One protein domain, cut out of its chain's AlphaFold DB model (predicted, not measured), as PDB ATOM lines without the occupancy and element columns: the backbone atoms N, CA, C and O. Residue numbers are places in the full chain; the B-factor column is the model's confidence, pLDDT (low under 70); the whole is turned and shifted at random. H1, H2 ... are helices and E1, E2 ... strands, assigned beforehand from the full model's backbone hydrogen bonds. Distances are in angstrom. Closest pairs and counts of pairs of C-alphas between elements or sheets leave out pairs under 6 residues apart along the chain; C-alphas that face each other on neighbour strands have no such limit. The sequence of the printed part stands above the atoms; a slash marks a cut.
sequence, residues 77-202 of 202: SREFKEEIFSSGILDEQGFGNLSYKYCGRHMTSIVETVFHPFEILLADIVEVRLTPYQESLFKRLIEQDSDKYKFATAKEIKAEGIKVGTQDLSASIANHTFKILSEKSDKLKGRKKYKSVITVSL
ATOM      1  N   SER A  77      -4.724 -18.531  26.366       95.38
ATOM      2  CA  SER A  77      -5.537 -18.338  25.160       95.38
ATOM      3  C   SER A  77      -5.234 -19.331  24.037       95.38
ATOM      4  O   SER A  77      -6.136 -19.625  23.258       95.38
ATOM      5  N   ARG A  78      -4.013 -19.881  23.967       95.25
ATOM      6  CA  ARG A  78      -3.531 -20.703  22.838       95.25
ATOM      7  C   ARG A  78      -4.496 -21.821  22.441       95.25
ATOM      8  O   ARG A  78      -4.998 -21.815  21.324       95.25
ATOM      9  N   GLU A  79      -4.798 -22.733  23.360       94.12
ATOM     10  CA  GLU A  79      -5.675 -23.886  23.091       94.12
ATOM     11  C   GLU A  79      -7.091 -23.445  22.705       94.12
ATOM     12  O   GLU A  79      -7.739 -24.052  21.861       94.12
ATOM     13  N   PHE A  80      -7.579 -22.345  23.288       95.56
ATOM     14  CA  PHE A  80      -8.878 -21.791  22.923       95.56
ATOM     15  C   PHE A  80      -8.866 -21.255  21.487       95.56
ATOM     16  O   PHE A  80      -9.788 -21.531  20.724       95.56
ATOM     17  N   LYS A  81      -7.808 -20.544  21.084       95.69
ATOM     18  CA  LYS A  81      -7.647 -20.053  19.709       95.69
ATOM     19  C   LYS A  81      -7.501 -21.188  18.702       95.69
ATOM     20  O   LYS A  81      -8.137 -21.162  17.648       95.69
ATOM     21  N   GLU A  82      -6.685 -22.184  19.022       93.00
ATOM     22  CA  GLU A  82      -6.442 -23.349  18.169       93.00
ATOM     23  C   GLU A  82      -7.722 -24.178  18.006       93.00
ATOM     24  O   GLU A  82      -8.158 -24.449  16.887       93.00
ATOM     25  N   GLU A  83      -8.380 -24.537  19.107       94.06
ATOM     26  CA  GLU A  83      -9.497 -25.473  19.051       94.06
ATOM     27  C   GLU A  83     -10.851 -24.824  18.737       94.06
ATOM     28  O   GLU A  83     -11.705 -25.492  18.152       94.06
ATOM     29  N   ILE A  84     -11.086 -23.553  19.088       95.56
ATOM     30  CA  ILE A  84     -12.379 -22.882  18.855       95.56
ATOM     31  C   ILE A  84     -12.352 -21.994  17.610       95.56
ATOM     32  O   ILE A  84     -13.267 -22.081  16.787       95.56
ATOM     33  N   PHE A  85     -11.334 -21.148  17.448       95.75
ATOM     34  CA  PHE A  85     -11.323 -20.177  16.348       95.75
ATOM     35  C   PHE A  85     -10.724 -20.755  15.073       95.75
ATOM     36  O   PHE A  85     -11.352 -20.716  14.017       95.75
ATOM     37  N   SER A  86      -9.552 -21.383  15.169       94.56
ATOM     38  CA  SER A  86      -8.859 -21.940  13.998       94.56
ATOM     39  C   SER A  86      -9.616 -23.124  13.381       94.56
ATOM     40  O   SER A  86      -9.460 -23.416  12.198       94.56
ATOM     41  N   SER A  87     -10.489 -23.782  14.153       92.94
ATOM     42  CA  SER A  87     -11.398 -24.835  13.676       92.94
ATOM     43  C   SER A  87     -12.676 -24.303  13.000       92.94
ATOM     44  O   SER A  87     -13.457 -25.082  12.427       92.94
ATOM     45  N   GLY A  88     -12.898 -22.985  13.063       93.88
ATOM     46  CA  GLY A  88     -14.067 -22.295  12.527       93.88
ATOM     47  C   GLY A  88     -15.355 -22.534  13.315       93.88
ATOM     48  O   GLY A  88     -16.431 -22.452  12.729       93.88
ATOM     49  N   ILE A  89     -15.276 -22.885  14.606       95.75
ATOM     50  CA  ILE A  89     -16.470 -23.036  15.458       95.75
ATOM     51  C   ILE A  89     -17.035 -21.665  15.829       95.75
ATOM     52  O   ILE A  89     -18.245 -21.463  15.771       95.75
ATOM     53  N   LEU A  90     -16.166 -20.726  16.204       96.62
ATOM     54  CA  LEU A  90     -16.513 -19.321  16.422       96.62
ATOM     55  C   LEU A  90     -15.495 -18.422  15.721       96.62
ATOM     56  O   LEU A  90     -14.368 -18.832  15.462       96.62
ATOM     57  N   ASP A  91     -15.896 -17.186  15.449       94.44
ATOM     58  CA  ASP A  91     -15.015 -16.157  14.901       94.44
ATOM     59  C   ASP A  91     -14.284 -15.407  16.027       94.44
ATOM     60  O   ASP A  91     -14.924 -14.940  16.972       94.44
ATOM     61  N   GLU A  92     -12.956 -15.285  15.929       94.81
ATOM     62  CA  GLU A  92     -12.116 -14.629  16.946       94.81
ATOM     63  C   GLU A  92     -12.427 -13.131  17.055       94.81
ATOM     64  O   GLU A  92     -12.592 -12.612  18.161       94.81
ATOM     65  N   GLN A  93     -12.588 -12.448  15.915       91.75
ATOM     66  CA  GLN A  93     -12.846 -11.004  15.875       91.75
ATOM     67  C   GLN A  93     -14.195 -10.659  16.515       91.75
ATOM     68  O   GLN A  93     -14.311  -9.684  17.258       91.75
ATOM     69  N   GLY A  94     -15.211 -11.484  16.266       92.81
ATOM     70  CA  GLY A  94     -16.529 -11.365  16.870       92.81
ATOM     71  C   GLY A  94     -16.568 -11.773  18.342       92.81
ATOM     72  O   GLY A  94     -17.413 -11.269  19.074       92.81
ATOM     73  N   PHE A  95     -15.679 -12.654  18.814       96.31
ATOM     74  CA  PHE A  95     -15.730 -13.179  20.182       96.31
ATOM     75  C   PHE A  95     -15.333 -12.149  21.251       96.31
ATOM     76  O   PHE A  95     -15.912 -12.136  22.345       96.31
ATOM     77  N   GLY A  96     -14.357 -11.290  20.951       94.75
ATOM     78  CA  GLY A  96     -13.774 -10.338  21.900       94.75
ATOM     79  C   GLY A  96     -12.807 -10.995  22.894       94.75
ATOM     80  O   GLY A  96     -12.230 -12.037  22.617       94.75
ATOM     81  N   ASN A  97     -12.620 -10.395  24.073       96.75
ATOM     82  CA  ASN A  97     -11.628 -10.871  25.047       96.75
ATOM     83  C   ASN A  97     -12.001 -12.224  25.676       96.75
ATOM     84  O   ASN A  97     -13.149 -12.449  26.076       96.75
ATOM     85  N   LEU A  98     -11.001 -13.077  25.900       97.44
ATOM     86  CA  LEU A  98     -11.158 -14.314  26.662       97.44
ATOM     87  C   LEU A  98     -10.966 -14.028  28.149       97.44
ATOM     88  O   LEU A  98      -9.902 -13.586  28.573       97.44
ATOM     89  N   SER A  99     -11.986 -14.314  28.954       98.06
ATOM     90  CA  SER A  99     -11.893 -14.215  30.412       98.06
ATOM     91  C   SER A  99     -12.076 -15.574  31.068       98.06
ATOM     92  O   SER A  99     -12.923 -16.362  30.654       98.06
ATOM     93  N   TYR A 100     -11.313 -15.852  32.120       97.06
ATOM     94  CA  TYR A 100     -11.443 -17.080  32.897       97.06
ATOM     95  C   TYR A 100     -11.032 -16.888  34.353       97.06
ATOM     96  O   TYR A 100     -10.303 -15.967  34.729       97.06
ATOM     97  N   LYS A 101     -11.526 -17.780  35.209       95.50
ATOM     98  CA  LYS A 101     -11.194 -17.838  36.628       95.50
ATOM     99  C   LYS A 101     -10.477 -19.142  36.929       95.50
ATOM    100  O   LYS A 101     -10.973 -20.215  36.613       95.50
ATOM    101  N   TYR A 102      -9.339 -19.056  37.603       95.06
ATOM    102  CA  TYR A 102      -8.637 -20.239  38.078       95.06
ATOM    103  C   TYR A 102      -9.425 -20.953  39.188       95.06
ATOM    104  O   TYR A 102      -9.807 -20.344  40.189       95.06
ATOM    105  N   CYS A 103      -9.651 -22.256  39.020       93.94
ATOM    106  CA  CYS A 103     -10.376 -23.092  39.977       93.94
ATOM    107  C   CYS A 103      -9.429 -23.818  40.939       93.94
ATOM    108  O   CYS A 103      -9.773 -24.045  42.102       93.94
ATOM    109  N   GLY A 104      -8.241 -24.191  40.462       93.62
ATOM    110  CA  GLY A 104      -7.274 -25.006  41.189       93.62
ATOM    111  C   GLY A 104      -6.571 -26.005  40.273       93.62
ATOM    112  O   GLY A 104      -6.882 -26.103  39.091       93.62
ATOM    113  N   ARG A 105      -5.641 -26.776  40.835       93.12
ATOM    114  CA  ARG A 105      -4.882 -27.790  40.104       93.12
ATOM    115  C   ARG A 105      -5.346 -29.191  40.454       93.12
ATOM    116  O   ARG A 105      -5.334 -29.572  41.626       93.12
ATOM    117  N   HIS A 106      -5.679 -29.973  39.438       93.44
ATOM    118  CA  HIS A 106      -5.810 -31.414  39.563       93.44
ATOM    119  C   HIS A 106      -4.422 -32.060  39.502       93.44
ATOM    120  O   HIS A 106      -3.609 -31.717  38.645       93.44
ATOM    121  N   MET A 107      -4.159 -33.009  40.398       91.69
ATOM    122  CA  MET A 107      -2.917 -33.778  40.435       91.69
ATOM    123  C   MET A 107      -3.255 -35.229  40.755       91.69
ATOM    124  O   MET A 107      -3.909 -35.484  41.767       91.69
ATOM    125  N   THR A 108      -2.846 -36.163  39.900       90.62
ATOM    126  CA  THR A 108      -3.037 -37.593  40.175       90.62
ATOM    127  C   THR A 108      -2.070 -38.072  41.256       90.62
ATOM    128  O   THR A 108      -1.043 -37.443  41.532       90.62
ATOM    129  N   SER A 109      -2.388 -39.215  41.857       88.12
ATOM    130  CA  SER A 109      -1.358 -40.060  42.458       88.12
ATOM    131  C   SER A 109      -0.404 -40.561  41.370       88.12
ATOM    132  O   SER A 109      -0.738 -40.530  40.184       88.12
ATOM    133  N   ILE A 110       0.770 -41.029  41.785       88.44
ATOM    134  CA  ILE A 110       1.683 -41.734  40.888       88.44
ATOM    135  C   ILE A 110       1.060 -43.097  40.584       88.44
ATOM    136  O   ILE A 110       0.764 -43.850  41.512       88.44
ATOM    137  N   VAL A 111       0.826 -43.384  39.308       87.38
ATOM    138  CA  VAL A 111       0.211 -44.635  38.845       87.38
ATOM    139  C   VAL A 111       1.091 -45.271  37.783       87.38
ATOM    140  O   VAL A 111       1.650 -44.567  36.951       87.38
ATOM    141  N   GLU A 112       1.249 -46.590  37.816       84.75
ATOM    142  CA  GLU A 112       1.910 -47.298  36.720       84.75
ATOM    143  C   GLU A 112       1.001 -47.274  35.487       84.75
ATOM    144  O   GLU A 112      -0.211 -47.484  35.586       84.75
ATOM    145  N   THR A 113       1.579 -46.975  34.329       83.56
ATOM    146  CA  THR A 113       0.862 -47.009  33.053       83.56
ATOM    147  C   THR A 113       0.963 -48.389  32.411       83.56
ATOM    148  O   THR A 113       1.809 -49.206  32.767       83.56
ATOM    149  N   VAL A 114       0.145 -48.635  31.386       78.62
ATOM    150  CA  VAL A 114       0.204 -49.875  30.587       78.62
ATOM    151  C   VAL A 114       1.539 -50.077  29.856       78.62
ATOM    152  O   VAL A 114       1.815 -51.180  29.404       78.62
ATOM    153  N   PHE A 115       2.361 -49.029  29.746       73.81
ATOM    154  CA  PHE A 115       3.678 -49.068  29.108       73.81
ATOM    155  C   PHE A 115       4.827 -49.230  30.117       73.81
ATOM    156  O   PHE A 115       5.988 -49.159  29.724       73.81
ATOM    157  N   HIS A 116       4.509 -49.404  31.409       79.25
ATOM    158  CA  HIS A 116       5.414 -49.511  32.563       79.25
ATOM    159  C   HIS A 116       6.050 -48.242  33.166       79.25
ATOM    160  O   HIS A 116       6.490 -48.335  34.317       79.25
ATOM    161  N   PRO A 117       6.102 -47.037  32.552       82.75
ATOM    162  CA  PRO A 117       6.495 -45.873  33.325       82.75
ATOM    163  C   PRO A 117       5.397 -45.526  34.328       82.75
ATOM    164  O   PRO A 117       4.198 -45.677  34.069       82.75
ATOM    165  N   PHE A 118       5.831 -45.012  35.472       88.62
ATOM    166  CA  PHE A 118       4.953 -44.347  36.417       88.62
ATOM    167  C   PHE A 118       4.599 -42.950  35.902       88.62
ATOM    168  O   PHE A 118       5.484 -42.171  35.551       88.62
ATOM    169  N   GLU A 119       3.315 -42.614  35.907       90.19
ATOM    170  CA  GLU A 119       2.792 -41.335  35.444       90.19
ATOM    171  C   GLU A 119       2.269 -40.487  36.605       90.19
ATOM    172  O   GLU A 119       1.650 -40.971  37.559       90.19
ATOM    173  N   ILE A 120       2.485 -39.178  36.475       91.94
ATOM    174  CA  ILE A 120       1.797 -38.161  37.253       91.94
ATOM    175  C   ILE A 120       1.252 -37.077  36.323       91.94
ATOM    176  O   ILE A 120       1.990 -36.469  35.553       91.94
ATOM    177  N   LEU A 121      -0.049 -36.803  36.414       91.94
ATOM    178  CA  LEU A 121      -0.714 -35.789  35.599       91.94
ATOM    179  C   LEU A 121      -1.049 -34.564  36.435       91.94
ATOM    180  O   LEU A 121      -1.714 -34.664  37.471       91.94
ATOM    181  N   LEU A 122      -0.639 -33.400  35.939       93.06
ATOM    182  CA  LEU A 122      -0.938 -32.093  36.510       93.06
ATOM    183  C   LEU A 122      -1.767 -31.295  35.502       93.06
ATOM    184  O   LEU A 122      -1.382 -31.181  34.343       93.06
ATOM    185  N   ALA A 123      -2.888 -30.730  35.944       93.44
ATOM    186  CA  ALA A 123      -3.727 -29.873  35.108       93.44
ATOM    187  C   ALA A 123      -4.274 -28.701  35.926       93.44
ATOM    188  O   ALA A 123      -4.978 -28.919  36.917       93.44
ATOM    189  N   ASP A 124      -3.955 -27.468  35.527       94.12
ATOM    190  CA  ASP A 124      -4.656 -26.290  36.034       94.12
ATOM    191  C   ASP A 124      -6.052 -26.242  35.411       94.12
ATOM    192  O   ASP A 124      -6.211 -26.270  34.195       94.12
ATOM    193  N   ILE A 125      -7.070 -26.191  36.264       94.38
ATOM    194  CA  ILE A 125      -8.468 -26.108  35.855       94.38
ATOM    195  C   ILE A 125      -8.896 -24.649  35.940       94.38
ATOM    196  O   ILE A 125      -8.720 -23.998  36.980       94.38
ATOM    197  N   VAL A 126      -9.474 -24.147  34.852       94.69
ATOM    198  CA  VAL A 126     -10.040 -22.802  34.759       94.69
ATOM    199  C   VAL A 126     -11.494 -22.866  34.306       94.69
ATOM    200  O   VAL A 126     -11.890 -23.746  33.548       94.69
ATOM    201  N   GLU A 127     -12.286 -21.915  34.779       94.50
ATOM    202  CA  GLU A 127     -13.678 -21.711  34.395       94.50
ATOM    203  C   GLU A 127     -13.749 -20.489  33.481       94.50
ATOM    204  O   GLU A 127     -13.441 -19.373  33.910       94.50
ATOM    205  N   VAL A 128     -14.155 -20.689  32.227       95.38
ATOM    206  CA  VAL A 128     -14.359 -19.589  31.276       95.38
ATOM    207  C   VAL A 128     -15.495 -18.690  31.771       95.38
ATOM    208  O   VAL A 128     -16.560 -19.155  32.175       95.38
ATOM    209  N   ARG A 129     -15.259 -17.378  31.761       96.75
ATOM    210  CA  ARG A 129     -16.206 -16.336  32.164       96.75
ATOM    211  C   ARG A 129     -16.713 -15.623  30.923       96.75
ATOM    212  O   ARG A 129     -16.080 -14.693  30.438       96.75
ATOM    213  N   LEU A 130     -17.852 -16.092  30.427       96.94
ATOM    214  CA  LEU A 130     -18.491 -15.546  29.238       96.94
ATOM    215  C   LEU A 130     -19.253 -14.258  29.562       96.94
ATOM    216  O   LEU A 130     -19.904 -14.149  30.603       96.94
ATOM    217  N   THR A 131     -19.204 -13.298  28.645       97.88
ATOM    218  CA  THR A 131     -20.167 -12.190  28.612       97.88
ATOM    219  C   THR A 131     -21.535 -12.688  28.123       97.88
ATOM    220  O   THR A 131     -21.600 -13.733  27.470       97.88
ATOM    221  N   PRO A 132     -22.637 -11.941  28.343       97.94
ATOM    222  CA  PRO A 132     -23.949 -12.319  27.804       97.94
ATOM    223  C   PRO A 132     -23.948 -12.512  26.281       97.94
ATOM    224  O   PRO A 132     -24.613 -13.405  25.757       97.94
ATOM    225  N   TYR A 133     -23.161 -11.701  25.570       97.62
ATOM    226  CA  TYR A 133     -22.982 -11.839  24.131       97.62
ATOM    227  C   TYR A 133     -22.251 -13.141  23.776       97.62
ATOM    228  O   TYR A 133     -22.770 -13.924  22.984       97.62
ATOM    229  N   GLN A 134     -21.106 -13.430  24.404       97.88
ATOM    230  CA  GLN A 134     -20.370 -14.680  24.169       97.88
ATOM    231  C   GLN A 134     -21.216 -15.915  24.516       97.88
ATOM    232  O   GLN A 134     -21.218 -16.891  23.774       97.88
ATOM    233  N   GLU A 135     -21.995 -15.864  25.598       97.75
ATOM    234  CA  GLU A 135     -22.930 -16.932  25.968       97.75
ATOM    235  C   GLU A 135     -23.979 -17.176  24.872       97.75
ATOM    236  O   GLU A 135     -24.293 -18.326  24.564       97.75
ATOM    237  N   SER A 136     -24.482 -16.116  24.227       97.62
ATOM    238  CA  SER A 136     -25.404 -16.247  23.090       97.62
ATOM    239  C   SER A 136     -24.770 -16.955  21.886       97.62
ATOM    240  O   SER A 136     -25.462 -17.682  21.173       97.62
ATOM    241  N   LEU A 137     -23.451 -16.810  21.679       97.38
ATOM    242  CA  LEU A 137     -22.726 -17.540  20.636       97.38
ATOM    243  C   LEU A 137     -22.779 -19.047  20.908       97.38
ATOM    244  O   LEU A 137     -23.193 -19.809  20.039       97.38
ATOM    245  N   PHE A 138     -22.445 -19.467  22.131       96.38
ATOM    246  CA  PHE A 138     -22.473 -20.882  22.512       96.38
ATOM    247  C   PHE A 138     -23.888 -21.467  22.551       96.38
ATOM    248  O   PHE A 138     -24.061 -22.622  22.180       96.38
ATOM    249  N   LYS A 139     -24.907 -20.689  22.937       96.75
ATOM    250  CA  LYS A 139     -26.310 -21.140  22.879       96.75
ATOM    251  C   LYS A 139     -26.730 -21.530  21.464       96.75
ATOM    252  O   LYS A 139     -27.316 -22.590  21.293       96.75
ATOM    253  N   ARG A 140     -26.347 -20.741  20.457       96.38
ATOM    254  CA  ARG A 140     -26.599 -21.085  19.048       96.38
ATOM    255  C   ARG A 140     -25.877 -22.363  18.619       96.38
ATOM    256  O   ARG A 140     -26.440 -23.144  17.866       96.38
ATOM    257  N   LEU A 141     -24.668 -22.609  19.128       96.31
ATOM    258  CA  LEU A 141     -23.942 -23.855  18.854       96.31
ATOM    259  C   LEU A 141     -24.611 -25.085  19.485       96.31
ATOM    260  O   LEU A 141     -24.527 -26.167  18.917       96.31
ATOM    261  N   ILE A 142     -25.266 -24.943  20.644       94.50
ATOM    262  CA  ILE A 142     -26.006 -26.043  21.296       94.50
ATOM    263  C   ILE A 142     -27.193 -26.502  20.437       94.50
ATOM    264  O   ILE A 142     -27.545 -27.677  20.463       94.50
ATOM    265  N   GLU A 143     -27.798 -25.588  19.681       93.75
ATOM    266  CA  GLU A 143     -28.929 -25.867  18.784       93.75
ATOM    267  C   GLU A 143     -28.500 -26.558  17.477       93.75
ATOM    268  O   GLU A 143     -29.349 -26.932  16.670       93.75
ATOM    269  N   GLN A 144     -27.194 -26.725  17.257       93.12
ATOM    270  CA  GLN A 144     -26.615 -27.275  16.038       93.12
ATOM    271  C   GLN A 144     -25.910 -28.603  16.318       93.12
ATOM    272  O   GLN A 144     -25.049 -28.692  17.196       93.12
ATOM    273  N   ASP A 145     -26.217 -29.615  15.509       90.25
ATOM    274  CA  ASP A 145     -25.437 -30.848  15.480       90.25
ATOM    275  C   ASP A 145     -24.103 -30.610  14.763       90.25
ATOM    276  O   ASP A 145     -24.041 -29.995  13.697       90.25
ATOM    277  N   SER A 146     -23.017 -31.103  15.359       93.12
ATOM    278  CA  SER A 146     -21.663 -30.958  14.833       93.12
ATOM    279  C   SER A 146     -20.787 -32.116  15.295       93.12
ATOM    280  O   SER A 146     -20.881 -32.566  16.434       93.12
ATOM    281  N   ASP A 147     -19.910 -32.585  14.415       91.81
ATOM    282  CA  ASP A 147     -18.839 -33.530  14.738       91.81
ATOM    283  C   ASP A 147     -17.597 -32.825  15.313       91.81
ATOM    284  O   ASP A 147     -16.761 -33.447  15.971       91.81
ATOM    285  N   LYS A 148     -17.488 -31.503  15.129       93.69
ATOM    286  CA  LYS A 148     -16.363 -30.701  15.627       93.69
ATOM    287  C   LYS A 148     -16.418 -30.471  17.132       93.69
ATOM    288  O   LYS A 148     -15.379 -30.297  17.764       93.69
ATOM    289  N   TYR A 149     -17.601 -30.454  17.737       95.06
ATOM    290  CA  TYR A 149     -17.757 -30.180  19.163       95.06
ATOM    291  C   TYR A 149     -18.912 -30.963  19.770       95.06
ATOM    292  O   TYR A 149     -19.826 -31.409  19.092       95.06
ATOM    293  N   LYS A 150     -18.882 -31.095  21.097       94.62
ATOM    294  CA  LYS A 150     -19.974 -31.677  21.871       94.62
ATOM    295  C   LYS A 150     -20.155 -30.887  23.155       94.62
ATOM    296  O   LYS A 150     -19.205 -30.724  23.921       94.62
ATOM    297  N   PHE A 151     -21.386 -30.467  23.413       94.81
ATOM    298  CA  PHE A 151     -21.808 -30.050  24.743       94.81
ATOM    299  C   PHE A 151     -22.202 -31.303  25.521       94.81
ATOM    300  O   PHE A 151     -23.068 -32.064  25.089       94.81
ATOM    301  N   ALA A 152     -21.513 -31.560  26.631       93.62
ATOM    302  CA  ALA A 152     -21.715 -32.755  27.439       93.62
ATOM    303  C   ALA A 152     -22.134 -32.377  28.859       93.62
ATOM    304  O   ALA A 152     -21.538 -31.517  29.510       93.62
ATOM    305  N   THR A 153     -23.148 -33.067  29.360       93.69
ATOM    306  CA  THR A 153     -23.572 -32.986  30.754       93.69
ATOM    307  C   THR A 153     -22.551 -33.660  31.673       93.69
ATOM    308  O   THR A 153     -21.801 -34.557  31.279       93.69
ATOM    309  N   ALA A 154     -22.573 -33.307  32.960       93.25
ATOM    310  CA  ALA A 154     -21.733 -33.970  33.958       93.25
ATOM    311  C   ALA A 154     -21.982 -35.490  34.039       93.25
ATOM    312  O   ALA A 154     -21.069 -36.242  34.377       93.25
ATOM    313  N   LYS A 155     -23.208 -35.950  33.738       92.50
ATOM    314  CA  LYS A 155     -23.551 -37.378  33.701       92.50
ATOM    315  C   LYS A 155     -22.874 -38.075  32.522       92.50
ATOM    316  O   LYS A 155     -22.256 -39.112  32.731       92.50
ATOM    317  N   GLU A 156     -22.945 -37.492  31.325       94.38
ATOM    318  CA  GLU A 156     -22.268 -38.030  30.137       94.38
ATOM    319  C   GLU A 156     -20.754 -38.081  30.334       94.38
ATOM    320  O   GLU A 156     -20.143 -39.102  30.048       94.38
ATOM    321  N   ILE A 157     -20.152 -37.023  30.892       94.88
ATOM    322  CA  ILE A 157     -18.709 -36.986  31.168       94.88
ATOM    323  C   ILE A 157     -18.296 -38.118  32.116       94.88
ATOM    324  O   ILE A 157     -17.310 -38.803  31.859       94.88
ATOM    325  N   LYS A 158     -19.046 -38.339  33.204       92.31
ATOM    326  CA  LYS A 158     -18.764 -39.423  34.164       92.31
ATOM    327  C   LYS A 158     -18.940 -40.818  33.564       92.31
ATOM    328  O   LYS A 158     -18.319 -41.752  34.053       92.31
ATOM    329  N   ALA A 159     -19.790 -40.948  32.552       92.31
ATOM    330  CA  ALA A 159     -20.007 -42.187  31.816       92.31
ATOM    331  C   ALA A 159     -19.096 -42.315  30.582       92.31
ATOM    332  O   ALA A 159     -19.325 -43.197  29.765       92.31
ATOM    333  N   GLU A 160     -18.116 -41.422  30.395       94.38
ATOM    334  CA  GLU A 160     -17.248 -41.382  29.206       94.38
ATOM    335  C   GLU A 160     -18.024 -41.315  27.872       94.38
ATOM    336  O   GLU A 160     -17.547 -41.731  26.819       94.38
ATOM    337  N   GLY A 161     -19.240 -40.764  27.902       91.75
ATOM    338  CA  GLY A 161     -20.141 -40.704  26.750       91.75
ATOM    339  C   GLY A 161     -20.802 -42.036  26.377       91.75
ATOM    340  O   GLY A 161     -21.529 -42.077  25.389       91.75
ATOM    341  N   ILE A 162     -20.600 -43.102  27.161       91.31
ATOM    342  CA  ILE A 162     -21.223 -44.410  26.928       91.31
ATOM    343  C   ILE A 162     -22.745 -44.288  27.060       91.31
ATOM    344  O   ILE A 162     -23.276 -43.735  28.034       91.31
ATOM    345  N   LYS A 163     -23.464 -44.848  26.084       83.31
ATOM    346  CA  LYS A 163     -24.929 -44.867  26.046       83.31
ATOM    347  C   LYS A 163     -25.475 -45.901  27.029       83.31
ATOM    348  O   LYS A 163     -25.726 -47.057  26.685       83.31
ATOM    349  N   VAL A 164     -25.669 -45.463  28.273       76.50
ATOM    350  CA  VAL A 164     -26.244 -46.277  29.354       76.50
ATOM    351  C   VAL A 164     -27.593 -46.863  28.920       76.50
ATOM    352  O   VAL A 164     -28.481 -46.126  28.499       76.50
ATOM    353  N   GLY A 165     -27.751 -48.182  29.056       77.06
ATOM    354  CA  GLY A 165     -28.971 -48.902  28.669       77.06
ATOM    355  C   GLY A 165     -28.959 -49.458  27.241       77.06
ATOM    356  O   GLY A 165     -29.964 -50.008  26.801       77.06
ATOM    357  N   THR A 166     -27.835 -49.349  26.530       81.31
ATOM    358  CA  THR A 166     -27.623 -49.976  25.219       81.31
ATOM    359  C   THR A 166     -26.483 -50.998  25.283       81.31
ATOM    360  O   THR A 166     -25.728 -51.028  26.254       81.31
ATOM    361  N   GLN A 167     -26.351 -51.843  24.254       82.94
ATOM    362  CA  GLN A 167     -25.198 -52.747  24.105       82.94
ATOM    363  C   GLN A 167     -23.945 -52.034  23.559       82.94
ATOM    364  O   GLN A 167     -22.881 -52.641  23.477       82.94
ATOM    365  N   ASP A 168     -24.059 -50.756  23.188       83.19
ATOM    366  CA  ASP A 168     -22.947 -49.948  22.695       83.19
ATOM    367  C   ASP A 168     -22.120 -49.416  23.874       83.19
ATOM    368  O   ASP A 168     -22.495 -48.456  24.553       83.19
ATOM    369  N   LEU A 169     -20.990 -50.080  24.124       84.06
ATOM    370  CA  LEU A 169     -20.032 -49.740  25.179       84.06
ATOM    371  C   LEU A 169     -18.897 -48.829  24.681       84.06
ATOM    372  O   LEU A 169     -17.879 -48.687  25.362       84.06
ATOM    373  N   SER A 170     -19.036 -48.224  23.497       87.56
ATOM    374  CA  SER A 170     -18.016 -47.321  22.970       87.56
ATOM    375  C   SER A 170     -17.994 -45.996  23.747       87.56
ATOM    376  O   SER A 170     -18.994 -45.290  23.887       87.56
ATOM    377  N   ALA A 171     -16.826 -45.655  24.291       91.50
ATOM    378  CA  ALA A 171     -16.612 -44.390  24.986       91.50
ATOM    379  C   ALA A 171     -16.324 -43.274  23.975       91.50
ATOM    380  O   ALA A 171     -15.287 -43.295  23.308       91.50
ATOM    381  N   SER A 172     -17.211 -42.281  23.891       93.81
ATOM    382  CA  SER A 172     -17.067 -41.129  22.991       93.81
ATOM    383  C   SER A 172     -16.405 -39.916  23.652       93.81
ATOM    384  O   SER A 172     -16.041 -38.972  22.959       93.81
ATOM    385  N   ILE A 173     -16.276 -39.890  24.981       95.56
ATOM    386  CA  ILE A 173     -15.637 -38.811  25.747       95.56
ATOM    387  C   ILE A 173     -14.354 -39.353  26.379       95.56
ATOM    388  O   ILE A 173     -14.313 -40.476  26.874       95.56
ATOM    389  N   ALA A 174     -13.285 -38.561  26.359       94.56
ATOM    390  CA  ALA A 174     -12.003 -38.972  26.908       94.56
ATOM    391  C   ALA A 174     -12.092 -39.175  28.431       94.56
ATOM    392  O   ALA A 174     -12.635 -38.332  29.152       94.56
ATOM    393  N   ASN A 175     -11.496 -40.260  28.929       91.12
ATOM    394  CA  ASN A 175     -11.563 -40.682  30.334       91.12
ATOM    395  C   ASN A 175     -10.998 -39.657  31.334       91.12
ATOM    396  O   ASN A 175     -11.336 -39.692  32.507       91.12
ATOM    397  N   HIS A 176     -10.160 -38.715  30.901       90.75
ATOM    398  CA  HIS A 176      -9.613 -37.663  31.757       90.75
ATOM    399  C   HIS A 176     -10.536 -36.439  31.886       90.75
ATOM    400  O   HIS A 176     -10.254 -35.546  32.688       90.75
ATOM    401  N   THR A 177     -11.634 -36.378  31.126       93.62
ATOM    402  CA  THR A 177     -12.532 -35.212  31.070       93.62
ATOM    403  C   THR A 177     -13.175 -34.908  32.422       93.62
ATOM    404  O   THR A 177     -13.424 -33.746  32.730       93.62
ATOM    405  N   PHE A 178     -13.364 -35.902  33.300       92.06
ATOM    406  CA  PHE A 178     -13.947 -35.686  34.633       92.06
ATOM    407  C   PHE A 178     -13.189 -34.647  35.481       92.06
ATOM    408  O   PHE A 178     -13.771 -34.088  36.413       92.06
ATOM    409  N   LYS A 179     -11.913 -34.367  35.171       91.19
ATOM    410  CA  LYS A 179     -11.091 -33.373  35.878       91.19
ATOM    411  C   LYS A 179     -11.783 -32.006  35.942       91.19
ATOM    412  O   LYS A 179     -11.745 -31.370  36.994       91.19
ATOM    413  N   ILE A 180     -12.491 -31.593  34.883       90.81
ATOM    414  CA  ILE A 180     -13.172 -30.285  34.837       90.81
ATOM    415  C   ILE A 180     -14.392 -30.213  35.764       90.81
ATOM    416  O   ILE A 180     -14.753 -29.139  36.230       90.81
ATOM    417  N   LEU A 181     -14.984 -31.357  36.126       90.00
ATOM    418  CA  LEU A 181     -16.101 -31.416  37.078       90.00
ATOM    419  C   LEU A 181     -15.649 -31.171  38.529       90.00
ATOM    420  O   LEU A 181     -16.473 -31.108  39.441       90.00
ATOM    421  N   SER A 182     -14.339 -31.056  38.759       79.25
ATOM    422  CA  SER A 182     -13.754 -30.896  40.091       79.25
ATOM    423  C   SER A 182     -13.709 -29.443  40.568       79.25
ATOM    424  O   SER A 182     -13.219 -29.207  41.672       79.25
ATOM    425  N   GLU A 183     -14.241 -28.480  39.802       65.19
ATOM    426  CA  GLU A 183     -14.216 -27.031  40.094       65.19
ATOM    427  C   GLU A 183     -14.651 -26.657  41.527       65.19
ATOM    428  O   GLU A 183     -14.121 -25.724  42.146       65.19
ATOM    429  N   LYS A 184     -15.593 -27.423  42.085       62.66
ATOM    430  CA  LYS A 184     -16.168 -27.218  43.421       62.66
ATOM    431  C   LYS A 184     -15.696 -28.242  44.452       62.66
ATOM    432  O   LYS A 184     -16.074 -28.133  45.615       62.66
ATOM    433  N   SER A 185     -14.850 -29.191  44.060       66.69
ATOM    434  CA  SER A 185     -14.327 -30.217  44.962       66.69
ATOM    435  C   SER A 185     -13.152 -29.712  45.810       66.69
ATOM    436  O   SER A 185     -12.447 -28.762  45.465       66.69
ATOM    437  N   ASP A 186     -12.925 -30.386  46.929       71.88
ATOM    438  CA  ASP A 186     -11.734 -30.291  47.779       71.88
ATOM    439  C   ASP A 186     -10.494 -30.973  47.166       71.88
ATOM    440  O   ASP A 186      -9.384 -30.810  47.665       71.88
ATOM    441  N   LYS A 187     -10.663 -31.679  46.039       82.62
ATOM    442  CA  LYS A 187      -9.594 -32.409  45.340       82.62
ATOM    443  C   LYS A 187      -8.615 -31.500  44.595       82.62
ATOM    444  O   LYS A 187      -7.502 -31.923  44.287       82.62
ATOM    445  N   LEU A 188      -9.012 -30.263  44.284       89.19
ATOM    446  CA  LEU A 188      -8.141 -29.307  43.602       89.19
ATOM    447  C   LEU A 188      -7.181 -28.633  44.586       89.19
ATOM    448  O   LEU A 188      -7.589 -28.009  45.566       89.19
ATOM    449  N   LYS A 189      -5.886 -28.680  44.274       90.19
ATOM    450  CA  LYS A 189      -4.836 -28.021  45.056       90.19
ATOM    451  C   LYS A 189      -4.716 -26.546  44.678       90.19
ATOM    452  O   LYS A 189      -4.961 -26.144  43.542       90.19
ATOM    453  N   GLY A 190      -4.314 -25.717  45.641       88.44
ATOM    454  CA  GLY A 190      -3.938 -24.328  45.379       88.44
ATOM    455  C   GLY A 190      -5.072 -23.415  44.905       88.44
ATOM    456  O   GLY A 190      -4.775 -22.401  44.293       88.44
ATOM    457  N   ARG A 191      -6.348 -23.710  45.200       86.44
ATOM    458  CA  ARG A 191      -7.536 -22.946  44.737       86.44
ATOM    459  C   ARG A 191      -7.466 -21.427  44.965       86.44
ATOM    460  O   ARG A 191      -8.104 -20.663  44.259       86.44
ATOM    461  N   LYS A 192      -6.696 -20.978  45.964       83.62
ATOM    462  CA  LYS A 192      -6.518 -19.557  46.316       83.62
ATOM    463  C   LYS A 192      -5.276 -18.907  45.685       83.62
ATOM    464  O   LYS A 192      -5.001 -17.754  46.007       83.62
ATOM    465  N   LYS A 193      -4.527 -19.625  44.835       86.94
ATOM    466  CA  LYS A 193      -3.282 -19.141  44.208       86.94
ATOM    467  C   LYS A 193      -3.539 -17.924  43.314       86.94
ATOM    468  O   LYS A 193      -2.786 -16.962  43.385       86.94
ATOM    469  N   TYR A 194      -4.636 -17.945  42.559       88.12
ATOM    470  CA  TYR A 194      -5.082 -16.838  41.714       88.12
ATOM    471  C   TYR A 194      -6.549 -16.546  42.026       88.12
ATOM    472  O   TYR A 194      -7.399 -17.420  41.878       88.12
ATOM    473  N   LYS A 195      -6.835 -15.348  42.544       85.50
ATOM    474  CA  LYS A 195      -8.182 -14.979  43.017       85.50
ATOM    475  C   LYS A 195      -8.989 -14.202  41.980       85.50
ATOM    476  O   LYS A 195     -10.210 -14.348  41.934       85.50
ATOM    477  N   SER A 196      -8.309 -13.370  41.202       92.88
ATOM    478  CA  SER A 196      -8.926 -12.485  40.220       92.88
ATOM    479  C   SER A 196      -9.328 -13.249  38.962       92.88
ATOM    480  O   SER A 196      -8.732 -14.275  38.630       92.88
ATOM    481  N   VAL A 197     -10.337 -12.729  38.262       96.38
ATOM    482  CA  VAL A 197     -10.580 -13.105  36.867       96.38
ATOM    483  C   VAL A 197      -9.396 -12.611  36.043       96.38
ATOM    484  O   VAL A 197      -8.895 -11.510  36.270       96.38
ATOM    485  N   ILE A 198      -8.933 -13.459  35.136       97.25
ATOM    486  CA  ILE A 198      -7.867 -13.162  34.188       97.25
ATOM    487  C   ILE A 198      -8.543 -12.907  32.848       97.25
ATOM    488  O   ILE A 198      -9.432 -13.666  32.462       97.25
ATOM    489  N   THR A 199      -8.139 -11.836  32.174       97.44
ATOM    490  CA  THR A 199      -8.669 -11.442  30.870       97.44
ATOM    491  C   THR A 199      -7.510 -11.274  29.906       97.44
ATOM    492  O   THR A 199      -6.588 -10.507  30.175       97.44
ATOM    493  N   VAL A 200      -7.577 -11.993  28.794       96.62
ATOM    494  CA  VAL A 200      -6.602 -11.969  27.707       96.62
ATOM    495  C   VAL A 200      -7.258 -11.297  26.507       96.62
ATOM    496  O   VAL A 200      -8.405 -11.602  26.168       96.62
ATOM    497  N   SER A 201      -6.542 -10.360  25.889       94.50
ATOM    498  CA  SER A 201      -6.938  -9.824  24.584       94.50
ATOM    499  C   SER A 201      -6.574 -10.860  23.527       94.50
ATOM    500  O   SER A 201      -5.410 -11.255  23.454       94.50
ATOM    501  N   LEU A 202      -7.581 -11.347  22.802       89.19
ATOM    502  CA  LEU A 202      -7.409 -12.314  21.722       89.19
ATOM    503  C   LEU A 202      -6.920 -11.580  20.470       89.19
ATOM    504  O   LEU A 202      -7.476 -10.506  20.161       89.19
TER     505      LEU A 202
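What this domain is: This is residues 77 to 202 of the 202 residues of the protein "Sa_NUDIX domain-containing protein" of Psychrobacter sp. JCM 18902 (UniProt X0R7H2). A long, strongly twisted hairpin of E1 and E2, with short E3 beside the first part of E1, makes an arched wall; H5 packs across E2, and H4 packs on H5. H1, H2 and H3 lie near the end where E1 begins and E2 ends. The 126 printed residues include five named helices and three named strands, in the order H1 H2 E1 E2 H3 H4 H5 E3; the class is mixed, with under half of the residues in named elements. The antiparallel sheet runs E2 E1 E3. The whole is only just loose, close to compact, with a radius of gyration of the C-alphas of 16.9 A and spans of 46 by 42 by 26 A.

How they stand to each other: Start at H1, residues 77 to 85, which is close but not clearly touching H2, residues 92 to 95; their closest C-alphas, Phe 85 and Glu 92, are 5.6 A apart. E1, residues 98 to 107, bends by 60 degrees at residue 101 and forms a hairpin with E2, residues 122 to 128; look for N 103 and O 125, 2.8 A apart. H3, residues 132 to 142, is close to but not clearly touching H2. H4, residues 154 to 158, touches H5, residues 177 to 182, with closest C-alphas Ile 157 and Phe 178 at 6.0 A. H5 is on the sheet, over E2, at a height of 8.7 A; it runs across the strands, at 67 degrees to E2 on the local plane. E3, residues 197 to 200, is antiparallel to E1, with N 100 and O 198 2.9 A apart. H1 only grazes the sheet, with residues 77 to 81. Every O i to N i+4 pair is within hydrogen-bond range in H1, H3 and H4; H5 has 0 of 2, but 3 of 3 O i to N i+3 pairs, and H2 is too short for an i+4 pair.

Where its parts are: Find C-alpha 77 at (-5.537, -18.338, 25.160), where H1 begins. E1 runs 25.2 A, E2 19.1 A and H3 15.3 A. E3 ends at C-alpha 200, (-6.602, -11.969, 27.707).

The domain as a whole: The farthest C-alphas, His 116 and Tyr 133, are 47.9 A apart. The printed part has no cut. The links E1 to E2, H3 to H4, H4 to H5 and H5 to E3 are long. Residues 183 to 185 have pLDDT under 70.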